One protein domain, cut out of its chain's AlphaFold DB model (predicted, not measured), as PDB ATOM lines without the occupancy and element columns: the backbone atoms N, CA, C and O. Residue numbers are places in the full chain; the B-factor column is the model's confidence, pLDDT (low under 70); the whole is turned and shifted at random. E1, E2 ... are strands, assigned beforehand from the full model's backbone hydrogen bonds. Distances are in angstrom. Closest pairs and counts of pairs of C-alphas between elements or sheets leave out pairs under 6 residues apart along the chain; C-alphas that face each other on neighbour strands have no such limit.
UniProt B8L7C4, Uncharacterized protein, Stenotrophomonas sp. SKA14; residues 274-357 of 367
ATOM      1  N   ALA A 274     158.780 179.838 177.418       92.81
ATOM      2  CA  ALA A 274     159.995 179.376 178.066       92.81
ATOM      3  C   ALA A 274     159.725 179.049 179.553       92.81
ATOM      4  O   ALA A 274     159.072 179.850 180.236       92.81
ATOM      5  N   PRO A 275     160.225 177.910 180.069       93.19
ATOM      6  CA  PRO A 275     160.159 177.582 181.489       93.19
ATOM      7  C   PRO A 275     160.865 178.622 182.361       93.19
ATOM      8  O   PRO A 275     161.957 179.086 182.033       93.19
ATOM      9  N   VAL A 276     160.267 178.936 183.510       93.62
ATOM     10  CA  VAL A 276     160.813 179.838 184.531       93.62
ATOM     11  C   VAL A 276     160.865 179.128 185.877       93.62
ATOM     12  O   VAL A 276     159.893 178.508 186.305       93.62
ATOM     13  N   THR A 277     161.986 179.255 186.581       92.25
ATOM     14  CA  THR A 277     162.121 178.806 187.972       92.25
ATOM     15  C   THR A 277     161.148 179.581 188.862       92.25
ATOM     16  O   THR A 277     161.286 180.791 189.044       92.25
ATOM     17  N   ALA A 278     160.166 178.893 189.439       91.06
ATOM     18  CA  ALA A 278     159.229 179.493 190.373       91.06
ATOM     19  C   ALA A 278     159.927 179.803 191.708       91.06
ATOM     20  O   ALA A 278     160.384 178.901 192.409       91.06
ATOM     21  N   SER A 279     159.990 181.085 192.068       90.38
ATOM     22  CA  SER A 279     160.506 181.554 193.363       90.38
ATOM     23  C   SER A 279     159.412 181.745 194.419       90.38
ATOM     24  O   SER A 279     159.716 181.908 195.596       90.38
ATOM     25  N   ALA A 280     158.145 181.754 193.999       89.19
ATOM     26  CA  ALA A 280     156.961 181.866 194.844       89.19
ATOM     27  C   ALA A 280     155.815 181.047 194.228       89.19
ATOM     28  O   ALA A 280     155.788 180.824 193.013       89.19
ATOM     29  N   LEU A 281     154.879 180.588 195.062       90.44
ATOM     30  CA  LEU A 281     153.664 179.954 194.556       90.44
ATOM     31  C   LEU A 281     152.840 180.993 193.782       90.44
ATOM     32  O   LEU A 281     152.754 182.150 194.209       90.44
ATOM     33  N   PRO A 282     152.235 180.612 192.643       88.94
ATOM     34  CA  PRO A 282     151.389 181.526 191.899       88.94
ATOM     35  C   PRO A 282     150.154 181.879 192.729       88.94
ATOM     36  O   PRO A 282     149.752 181.140 193.619       88.94
ATOM     37  N   CYS A 283     149.532 183.010 192.411       87.31
ATOM     38  CA  CYS A 283     148.270 183.427 193.015       87.31
ATOM     39  C   CYS A 283     147.178 183.591 191.964       87.31
ATOM     40  O   CYS A 283     147.442 184.169 190.905       87.31
ATOM     41  N   GLY A 284     145.954 183.179 192.284       89.44
ATOM     42  CA  GLY A 284     144.774 183.380 191.447       89.44
ATOM     43  C   GLY A 284     144.373 182.138 190.658       89.44
ATOM     44  O   GLY A 284     144.840 181.031 190.933       89.44
ATOM     45  N   SER A 285     143.468 182.339 189.702       92.44
ATOM     46  CA  SER A 285     142.813 181.258 188.967       92.44
ATOM     47  C   SER A 285     143.506 180.939 187.648       92.44
ATOM     48  O   SER A 285     143.940 181.829 186.914       92.44
ATOM     49  N   PHE A 286     143.545 179.653 187.342       94.19
ATOM     50  CA  PHE A 286     144.132 179.064 186.157       94.19
ATOM     51  C   PHE A 286     143.186 178.003 185.606       94.19
ATOM     52  O   PHE A 286     142.632 177.220 186.378       94.19
ATOM     53  N   GLU A 287     143.019 177.954 184.288       93.88
ATOM     54  CA  GLU A 287     142.183 176.936 183.648       93.88
ATOM     55  C   GLU A 287     142.907 176.271 182.488       93.88
ATOM     56  O   GLU A 287     143.621 176.936 181.741       93.88
ATOM     57  N   ALA A 288     142.687 174.971 182.335       92.00
ATOM     58  CA  ALA A 288     143.176 174.170 181.228       92.00
ATOM     59  C   ALA A 288     142.003 173.472 180.535       92.00
ATOM     60  O   ALA A 288     141.157 172.874 181.198       92.00
ATOM     61  N   GLU A 289     141.999 173.505 179.201       86.81
ATOM     62  CA  GLU A 289     141.028 172.773 178.371       86.81
ATOM     63  C   GLU A 289     141.143 171.256 178.598       86.81
ATOM     64  O   GLU A 289     140.152 170.545 178.751       86.81
ATOM     65  N   ARG A 290     142.387 170.768 178.683       82.69
ATOM     66  CA  ARG A 290     142.732 169.374 178.958       82.69
ATOM     67  C   ARG A 290     143.543 169.295 180.241       82.69
ATOM     68  O   ARG A 290     144.659 169.799 180.295       82.69
ATOM     69  N   SER A 291     143.000 168.633 181.256       83.75
ATOM     70  CA  SER A 291     143.715 168.269 182.481       83.75
ATOM     71  C   SER A 291     142.868 167.328 183.342       83.75
ATOM     72  O   SER A 291     141.642 167.332 183.246       83.75
ATOM     73  N   VAL A 292     143.516 166.579 184.239       80.31
ATOM     74  CA  VAL A 292     142.844 165.907 185.365       80.31
ATOM     75  C   VAL A 292     142.182 166.916 186.313       80.31
ATOM     76  O   VAL A 292     141.111 166.648 186.851       80.31
ATOM     77  N   LEU A 293     142.802 168.083 186.508       85.75
ATOM     78  CA  LEU A 293     142.275 169.198 187.294       85.75
ATOM     79  C   LEU A 293     142.158 170.413 186.372       85.75
ATOM     80  O   LEU A 293     143.105 171.184 186.254       85.75
ATOM     81  N   SER A 294     141.018 170.576 185.700       87.94
ATOM     82  CA  SER A 294     140.814 171.616 184.676       87.94
ATOM     83  C   SER A 294     140.797 173.045 185.218       87.94
ATOM     84  O   SER A 294     141.079 173.980 184.478       87.94
ATOM     85  N   GLN A 295     140.505 173.233 186.506       92.12
ATOM     86  CA  GLN A 295     140.502 174.540 187.161       92.12
ATOM     87  C   GLN A 295     141.342 174.478 188.428       92.12
ATOM     88  O   GLN A 295     141.134 173.596 189.260       92.12
ATOM     89  N   LEU A 296     142.258 175.429 188.584       93.44
ATOM     90  CA  LEU A 296     143.110 175.581 189.757       93.44
ATOM     91  C   LEU A 296     143.020 177.019 190.261       93.44
ATOM     92  O   LEU A 296     143.288 177.957 189.513       93.44
ATOM     93  N   ARG A 297     142.696 177.207 191.539       92.94
ATOM     94  CA  ARG A 297     142.755 178.506 192.210       92.94
ATOM     95  C   ARG A 297     143.762 178.441 193.343       92.94
ATOM     96  O   ARG A 297     143.539 177.775 194.352       92.94
ATOM     97  N   PHE A 298     144.876 179.141 193.162       92.25
ATOM     98  CA  PHE A 298     145.912 179.252 194.177       92.25
ATOM     99  C   PHE A 298     145.586 180.388 195.139       92.25
ATOM    100  O   PHE A 298     145.425 181.543 194.733       92.25
ATOM    101  N   LEU A 299     145.518 180.033 196.417       88.81
ATOM    102  CA  LEU A 299     145.223 180.910 197.535       88.81
ATOM    103  C   LEU A 299     146.449 181.092 198.426       88.81
ATOM    104  O   LEU A 299     147.505 180.478 198.248       88.81
ATOM    105  N   GLN A 300     146.290 181.949 199.430       84.69
ATOM    106  CA  GLN A 300     147.339 182.228 200.393       84.69
ATOM    107  C   GLN A 300     147.786 180.966 201.148       84.69
ATOM    108  O   GLN A 300     146.999 180.064 201.439       84.69
ATOM    109  N   GLY A 301     149.079 180.910 201.476       80.75
ATOM    110  CA  GLY A 301     149.654 179.822 202.267       80.75
ATOM    111  C   GLY A 301     149.699 178.476 201.539       80.75
ATOM    112  O   GLY A 301     149.719 177.441 202.206       80.75
ATOM    113  N   GLY A 302     149.674 178.488 200.201       84.25
ATOM    114  CA  GLY A 302     149.772 177.292 199.364       84.25
ATOM    115  C   GLY A 302     148.523 176.418 199.374       84.25
ATOM    116  O   GLY A 302     148.618 175.218 199.147       84.25
ATOM    117  N   VAL A 303     147.353 176.982 199.672       90.81
ATOM    118  CA  VAL A 303     146.074 176.282 199.496       90.81
ATOM    119  C   VAL A 303     145.688 176.334 198.016       90.81
ATOM    120  O   VAL A 303     145.775 177.392 197.396       90.81
ATOM    121  N   VAL A 304     145.265 175.205 197.453       92.00
ATOM    122  CA  VAL A 304     144.804 175.112 196.064       92.00
ATOM    123  C   VAL A 304     143.394 174.556 196.040       92.00
ATOM    124  O   VAL A 304     143.163 173.406 196.406       92.00
ATOM    125  N   GLU A 305     142.442 175.354 195.581       91.62
ATOM    126  CA  GLU A 305     141.129 174.834 195.215       91.62
ATOM    127  C   GLU A 305     141.202 174.295 193.791       91.62
ATOM    128  O   GLU A 305     141.705 174.969 192.891       91.62
ATOM    129  N   ALA A 306     140.711 173.078 193.585       88.19
ATOM    130  CA  ALA A 306     140.660 172.465 192.269       88.19
ATOM    131  C   ALA A 306     139.208 172.162 191.895       88.19
ATOM    132  O   ALA A 306     138.450 171.642 192.718       88.19
ATOM    133  N   GLY A 307     138.826 172.495 190.662       79.62
ATOM    134  CA  GLY A 307     137.466 172.302 190.161       79.62
ATOM    135  C   GLY A 307     136.988 170.862 190.359       79.62
ATOM    136  O   GLY A 307     137.718 169.911 190.083       79.62
ATOM    137  N   GLY A 308     135.767 170.699 190.874       75.81
ATOM    138  CA  GLY A 308     135.162 169.385 191.121       75.81
ATOM    139  C   GLY A 308     135.613 168.679 192.406       75.81
ATOM    140  O   GLY A 308     135.211 167.538 192.626       75.81
ATOM    141  N   ARG A 309     136.414 169.323 193.269       82.81
ATOM    142  CA  ARG A 309     136.792 168.788 194.588       82.81
ATOM    143  C   ARG A 309     136.179 169.606 195.723       82.81
ATOM    144  O   ARG A 309     136.189 170.829 195.684       82.81
ATOM    145  N   GLU A 310     135.706 168.914 196.759       79.81
ATOM    146  CA  GLU A 310     135.200 169.548 197.988       79.81
ATOM    147  C   GLU A 310     136.329 169.968 198.935       79.81
ATOM    148  O   GLU A 310     136.231 170.986 199.614       79.81
ATOM    149  N   GLN A 311     137.412 169.184 198.981       85.38
ATOM    150  CA  GLN A 311     138.548 169.451 199.856       85.38
ATOM    151  C   GLN A 311     139.687 170.137 199.094       85.38
ATOM    152  O   GLN A 311     140.076 169.657 198.018       85.38
ATOM    153  N   PRO A 312     140.250 171.228 199.646       88.25
ATOM    154  CA  PRO A 312     141.366 171.918 199.030       88.25
ATOM    155  C   PRO A 312     142.648 171.085 199.116       88.25
ATOM    156  O   PRO A 312     142.895 170.365 200.082       88.25
ATOM    157  N   LEU A 313     143.489 171.230 198.100       91.44
ATOM    158  CA  LEU A 313     144.818 170.638 198.027       91.44
ATOM    159  C   LEU A 313     145.865 171.597 198.607       91.44
ATOM    160  O   LEU A 313     145.596 172.770 198.893       91.44
ATOM    161  N   ARG A 314     147.089 171.095 198.774       91.69
ATOM    162  CA  ARG A 314     148.238 171.889 199.220       91.69
ATOM    163  C   ARG A 314     149.288 171.917 198.127       91.69
ATOM    164  O   ARG A 314     149.597 170.879 197.556       91.69
ATOM    165  N   ALA A 315     149.847 173.091 197.874       92.44
ATOM    166  CA  ALA A 315     150.970 173.273 196.982       92.44
ATOM    167  C   ALA A 315     152.233 173.673 197.741       92.44
ATOM    168  O   ALA A 315     152.180 174.388 198.744       92.44
ATOM    169  N   SER A 316     153.375 173.239 197.224       91.25
ATOM    170  CA  SER A 316     154.696 173.660 197.677       91.25
ATOM    171  C   SER A 316     155.616 173.923 196.489       91.25
ATOM    172  O   SER A 316     155.304 173.583 195.347       91.25
ATOM    173  N   LEU A 317     156.745 174.575 196.763       90.06
ATOM    174  CA  LEU A 317     157.817 174.737 195.790       90.06
ATOM    175  C   LEU A 317     158.920 173.729 196.065       90.06
ATOM    176  O   LEU A 317     159.358 173.571 197.206       90.06
ATOM    177  N   ARG A 318     159.408 173.100 195.001       87.62
ATOM    178  CA  ARG A 318     160.589 172.240 195.036       87.62
ATOM    179  C   ARG A 318     161.346 172.392 193.727       87.62
ATOM    180  O   ARG A 318     160.739 172.310 192.666       87.62
ATOM    181  N   ASP A 319     162.641 172.685 193.814       83.94
ATOM    182  CA  ASP A 319     163.540 172.830 192.659       83.94
ATOM    183  C   ASP A 319     163.002 173.774 191.565       83.94
ATOM    184  O   ASP A 319     163.123 173.528 190.367       83.94
ATOM    185  N   GLY A 320     162.349 174.866 191.982       86.88
ATOM    186  CA  GLY A 320     161.765 175.848 191.064       86.88
ATOM    187  C   GLY A 320     160.481 175.405 190.361       86.88
ATOM    188  O   GLY A 320     160.055 176.064 189.414       86.88
ATOM    189  N   ARG A 321     159.867 174.305 190.803       91.94
ATOM    190  CA  ARG A 321     158.600 173.767 190.294       91.94
ATOM    191  C   ARG A 321     157.528 173.820 191.369       91.94
ATOM    192  O   ARG A 321     157.827 173.840 192.563       91.94
ATOM    193  N   ILE A 322     156.274 173.853 190.931       92.69
ATOM    194  CA  ILE A 322     155.102 173.905 191.807       92.69
ATOM    195  C   ILE A 322     154.544 172.490 191.915       92.69
ATOM    196  O   ILE A 322     154.130 171.911 190.915       92.69
ATOM    197  N   LEU A 323     154.545 171.932 193.121       92.12
ATOM    198  CA  LEU A 323     154.024 170.597 193.399       92.12
ATOM    199  C   LEU A 323     152.672 170.747 194.079       92.12
ATOM    200  O   LEU A 323     152.602 171.397 195.117       92.12
ATOM    201  N   ILE A 324     151.618 170.154 193.522       91.12
ATOM    202  CA  ILE A 324     150.316 170.029 194.182       91.12
ATOM    203  C   ILE A 324     150.227 168.626 194.770       91.12
ATOM    204  O   ILE A 324     150.168 167.633 194.040       91.12
ATOM    205  N   HIS A 325     150.197 168.566 196.096       88.75
ATOM    206  CA  HIS A 325     150.193 167.323 196.844       88.75
ATOM    207  C   HIS A 325     148.860 166.602 196.728       88.75
ATOM    208  O   HIS A 325     147.791 167.203 196.887       88.75
ATOM    209  N   ARG A 326     148.937 165.296 196.485       79.56
ATOM    210  CA  ARG A 326     147.776 164.410 196.438       79.56
ATOM    211  C   ARG A 326     147.766 163.491 197.649       79.56
ATOM    212  O   ARG A 326     148.805 163.117 198.174       79.56
ATOM    213  N   GLU A 327     146.568 163.098 198.064       70.81
ATOM    214  CA  GLU A 327     146.391 162.099 199.126       70.81
ATOM    215  C   GLU A 327     146.814 160.697 198.666       70.81
ATOM    216  O   GLU A 327     147.307 159.901 199.457       70.81
ATOM    217  N   LEU A 328     146.617 160.402 197.375       67.38
ATOM    218  CA  LEU A 328     146.948 159.133 196.734       67.38
ATOM    219  C   LEU A 328     147.557 159.396 195.349       67.38
ATOM    220  O   LEU A 328     146.997 160.163 194.556       67.38
ATOM    221  N   GLY A 329     148.662 158.712 195.048       67.12
ATOM    222  CA  GLY A 329     149.439 158.870 193.813       67.12
ATOM    223  C   GLY A 329     150.489 159.986 193.890       67.12
ATOM    224  O   GLY A 329     150.575 160.708 194.879       67.12
ATOM    225  N   SER A 330     151.308 160.106 192.843       72.88
ATOM    226  CA  SER A 330     152.316 161.169 192.718       72.88
ATOM    227  C   SER A 330     151.699 162.559 192.657       72.88
ATOM    228  O   SER A 330     150.657 162.742 192.026       72.88
ATOM    229  N   ASP A 331     152.395 163.528 193.254       84.94
ATOM    230  CA  ASP A 331     152.082 164.955 193.168       84.94
ATOM    231  C   ASP A 331     151.921 165.413 191.710       84.94
ATOM    232  O   ASP A 331     152.651 164.964 190.823       84.94
ATOM    233  N   PHE A 332     151.006 166.354 191.471       88.69
ATOM    234  CA  PHE A 332     150.978 167.056 190.187       88.69
ATOM    235  C   PHE A 332     152.116 168.062 190.148       88.69
ATOM    236  O   PHE A 332     152.279 168.847 191.088       88.69
ATOM    237  N   VAL A 333     152.876 168.077 189.059       91.50
ATOM    238  CA  VAL A 333     154.029 168.963 188.915       91.50
ATOM    239  C   VAL A 333     153.753 169.969 187.817       91.50
ATOM    240  O   VAL A 333     153.583 169.620 186.649       91.50
ATOM    241  N   LEU A 334     153.733 171.242 188.202       93.69
ATOM    242  CA  LEU A 334     153.512 172.360 187.304       93.69
ATOM    243  C   LEU A 334     154.800 173.168 187.116       93.69
ATOM    244  O   LEU A 334     155.499 173.516 188.073       93.69
ATOM    245  N   GLN A 335     155.071 173.508 185.863       94.44
ATOM    246  CA  GLN A 335     156.135 174.401 185.433       94.44
ATOM    247  C   GLN A 335     155.556 175.793 185.177       94.44
ATOM    248  O   GLN A 335     154.645 175.945 184.364       94.44
ATOM    249  N   LEU A 336     156.098 176.815 185.843       95.06
ATOM    250  CA  LEU A 336     155.791 178.210 185.526       95.06
ATOM    251  C   LEU A 336     156.434 178.590 184.188       95.06
ATOM    252  O   LEU A 336     157.576 178.205 183.925       95.06
ATOM    253  N   LEU A 337     155.710 179.349 183.367       95.69
ATOM    254  CA  LEU A 337     156.163 179.849 182.070       95.69
ATOM    255  C   LEU A 337     156.355 181.371 182.095       95.69
ATOM    256  O   LEU A 337     155.774 182.073 182.925       95.69
ATOM    257  N   GLN A 338     157.137 181.893 181.150       93.94
ATOM    258  CA  GLN A 338     157.468 183.320 181.059       93.94
ATOM    259  C   GLN A 338     156.239 184.234 180.909       93.94
ATOM    260  O   GLN A 338     156.247 185.367 181.390       93.94
ATOM    261  N   ASN A 339     155.165 183.757 180.279       92.12
ATOM    262  CA  ASN A 339     153.887 184.471 180.170       92.12
ATOM    263  C   ASN A 339     153.018 184.421 181.440       92.12
ATOM    264  O   ASN A 339     151.920 184.974 181.444       92.12
ATOM    265  N   GLY A 340     153.484 183.772 182.509       92.06
ATOM    266  CA  GLY A 340     152.756 183.631 183.767       92.06
ATOM    267  C   GLY A 340     151.707 182.516 183.781       92.06
ATOM    268  O   GLY A 340     150.991 182.406 184.780       92.06
ATOM    269  N   ASN A 341     151.621 181.709 182.719       94.69
ATOM    270  CA  ASN A 341     150.817 180.487 182.655       94.69
ATOM    271  C   ASN A 341     151.581 179.292 183.242       94.69
ATOM    272  O   ASN A 341     152.777 179.388 183.534       94.69
ATOM    273  N   LEU A 342     150.887 178.168 183.423       95.31
ATOM    274  CA  LEU A 342     151.472 176.939 183.966       95.31
ATOM    275  C   LEU A 342     151.363 175.795 182.952       95.31
ATOM    276  O   LEU A 342     150.384 175.701 182.216       95.31
ATOM    277  N   ALA A 343     152.345 174.900 182.943       94.81
ATOM    278  CA  ALA A 343     152.298 173.648 182.193       94.81
ATOM    279  C   ALA A 343     152.404 172.457 183.152       94.81
ATOM    280  O   ALA A 343     153.316 172.425 183.978       94.81
ATOM    281  N   GLY A 344     151.498 171.484 183.057       93.00
ATOM    282  CA  GLY A 344     151.592 170.218 183.791       93.00
ATOM    283  C   GLY A 344     152.608 169.296 183.133       93.00
ATOM    284  O   GLY A 344     152.424 168.920 181.982       93.00
ATOM    285  N   ILE A 345     153.700 168.973 183.822       90.19
ATOM    286  CA  ILE A 345     154.860 168.268 183.242       90.19
ATOM    287  C   ILE A 345     155.075 166.859 183.805       90.19
ATOM    288  O   ILE A 345     155.967 166.148 183.335       90.19
ATOM    289  N   ASP A 346     154.279 166.464 184.798       85.75
ATOM    290  CA  ASP A 346     154.233 165.095 185.304       85.75
ATOM    291  C   ASP A 346     153.496 164.158 184.337       85.75
ATOM    292  O   ASP A 346     152.656 164.596 183.550       85.75
ATOM    293  N   GLY A 347     153.780 162.855 184.418       75.50
ATOM    294  CA  GLY A 347     153.139 161.859 183.552       75.50
ATOM    295  C   GLY A 347     151.609 161.766 183.688       75.50
ATOM    296  O   GLY A 347     150.946 161.318 182.758       75.50
ATOM    297  N   GLY A 348     151.024 162.205 184.810       72.62
ATOM    298  CA  GLY A 348     149.578 162.141 185.062       72.62
ATOM    299  C   GLY A 348     148.789 163.364 184.585       72.62
ATOM    300  O   GLY A 348     147.570 163.282 184.446       72.62
ATOM    301  N   ASN A 349     149.461 164.487 184.334       80.44
ATOM    302  CA  ASN A 349     148.866 165.755 183.900       80.44
ATOM    303  C   ASN A 349     149.583 166.355 182.677       80.44
ATOM    304  O   ASN A 349     149.523 167.562 182.425       80.44
ATOM    305  N   ARG A 350     150.287 165.505 181.928       85.56
ATOM    306  CA  ARG A 350     151.029 165.864 180.719       85.56
ATOM    307  C   ARG A 350     150.102 166.513 179.686       85.56
ATOM    308  O   ARG A 350     148.934 166.147 179.563       85.56
ATOM    309  N   PHE A 351     150.628 167.497 178.955       91.81
ATOM    310  CA  PHE A 351     149.891 168.342 178.001       91.81
ATOM    311  C   PHE A 351     148.821 169.265 178.605       91.81
ATOM    312  O   PHE A 351     148.104 169.931 177.857       91.81
ATOM    313  N   ALA A 352     148.726 169.380 179.933       93.25
ATOM    314  CA  ALA A 352     147.883 170.398 180.546       93.25
ATOM    315  C   ALA A 352     148.535 171.780 180.432       93.25
ATOM    316  O   ALA A 352     149.583 172.036 181.029       93.25
ATOM    317  N   TYR A 353     147.902 172.682 179.683       95.25
ATOM    318  CA  TYR A 353     148.290 174.087 179.599       95.25
ATOM    319  C   TYR A 353     147.259 174.951 180.318       95.25
ATOM    320  O   TYR A 353     146.106 175.035 179.906       95.25
ATOM    321  N   TYR A 354     147.694 175.577 181.401       94.69
ATOM    322  CA  TYR A 354     146.861 176.345 182.306       94.69
ATOM    323  C   TYR A 354     147.005 177.836 182.046       94.69
ATOM    324  O   TYR A 354     148.008 178.457 182.411       94.69
ATOM    325  N   GLU A 355     145.971 178.427 181.470       94.00
ATOM    326  CA  GLU A 355     145.901 179.858 181.240       94.00
ATOM    327  C   GLU A 355     145.484 180.586 182.510       94.00
ATOM    328  O   GLU A 355     144.432 180.312 183.098       94.00
ATOM    329  N   ARG A 356     146.299 181.560 182.918       92.31
ATOM    330  CA  ARG A 356     145.951 182.481 183.992       92.31
ATOM    331  C   ARG A 356     144.708 183.268 183.591       92.31
ATOM    332  O   ARG A 356     144.705 183.981 182.586       92.31
ATOM    333  N   LYS A 357     143.669 183.213 184.420       90.69
ATOM    334  CA  LYS A 357     142.489 184.057 184.239       90.69
ATOM    335  C   LYS A 357     142.712 185.445 184.838       90.69
ATOM    336  O   LYS A 357     143.399 185.578 185.857       90.69
TER     337      LYS A 357
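AT A GLANCE: This is residues 274 to 357 of the 367 residues of an uncharacterized protein of Stenotrophomonas sp. SKA14 (UniProt B8L7C4). Picture a small closed barrel of eight short strands, each next to the one before it in the chain, with the last strand, E8, back beside the first, E1. Before the ring begins, residues 275 to 276 pair with E6 from outside the named strands. The printed part has 84 residues with no named helix and eight named strands, E1 to E8 in chain order, neighbours antiparallel round the ring; the class is all strand, though under half of the residues, 36, are in named strands. It is compact, with a radius of gyration of the C-alphas of 11.3 A, and rounded, spanning 32 by 26 by 25 A.

IN THESE COORDINATES: Find C-alpha 284 at (144.774, 183.380, 191.447), where E1 begins; it runs to residue 287, 10.4 A away. E2 is residues 295 to 298, 10.0 A, and E3 is residues 303 to 306, 9.8 A. E4, residues 313 to 318, starts at C-alpha 313 at (144.818, 170.638, 198.027) and runs 16.1 A. E5, residues 321 to 325, covers 12.5 A, and E6, residues 332 to 337, covers 16.0 A. E7, residues 342 to 344, is 6.7 A long. E8, residues 353 to 356, is 9.8 A long and ends at C-alpha 356 at (145.951, 182.481, 183.992).

HOW THE PARTS SIT: The strands make a meander, each the antiparallel neighbour of the one before. Start at the hairpin of E1 and E2, at 162 degrees, where N 286 and O 296 are 2.8 A apart, within hydrogen-bond range. In the same range, look for N 297 and O 305 at 2.8 A between E2 and E3, and N 304 and O 313 at 2.8 A between E3 and E4. E4 is staggered: residues 313 to 314 pair with E3, and residues 314 to 318 with E5. Between E4 and E5, N 325 and O 314 are 2.8 A apart; between E5 and E6, N 324 and O 332 are 2.8 A apart. Between E6 and E7, N 335 and O 343 are within hydrogen-bond range at 2.8 A, and between E7 and E8, N 354 and O 342 are within it at 2.8 A. The ring closes where N 355 and O 287 of E8 and E1 are 2.8 A apart, with the strands antiparallel at 143 degrees. Across the barrel, E2 and E6 are apart, for instance.

THE WHOLE: Look for the two C-alphas farthest apart at Ala 274 and Glu 310, 33.3 A. The printed part has no cut. No link between named strands is long; E2 to E3, E4 to E5 and E6 to E7 are tight. Mean pLDDT of the printed part is 88.3, and residues 328 to 329, between E5 and E6, are under 70.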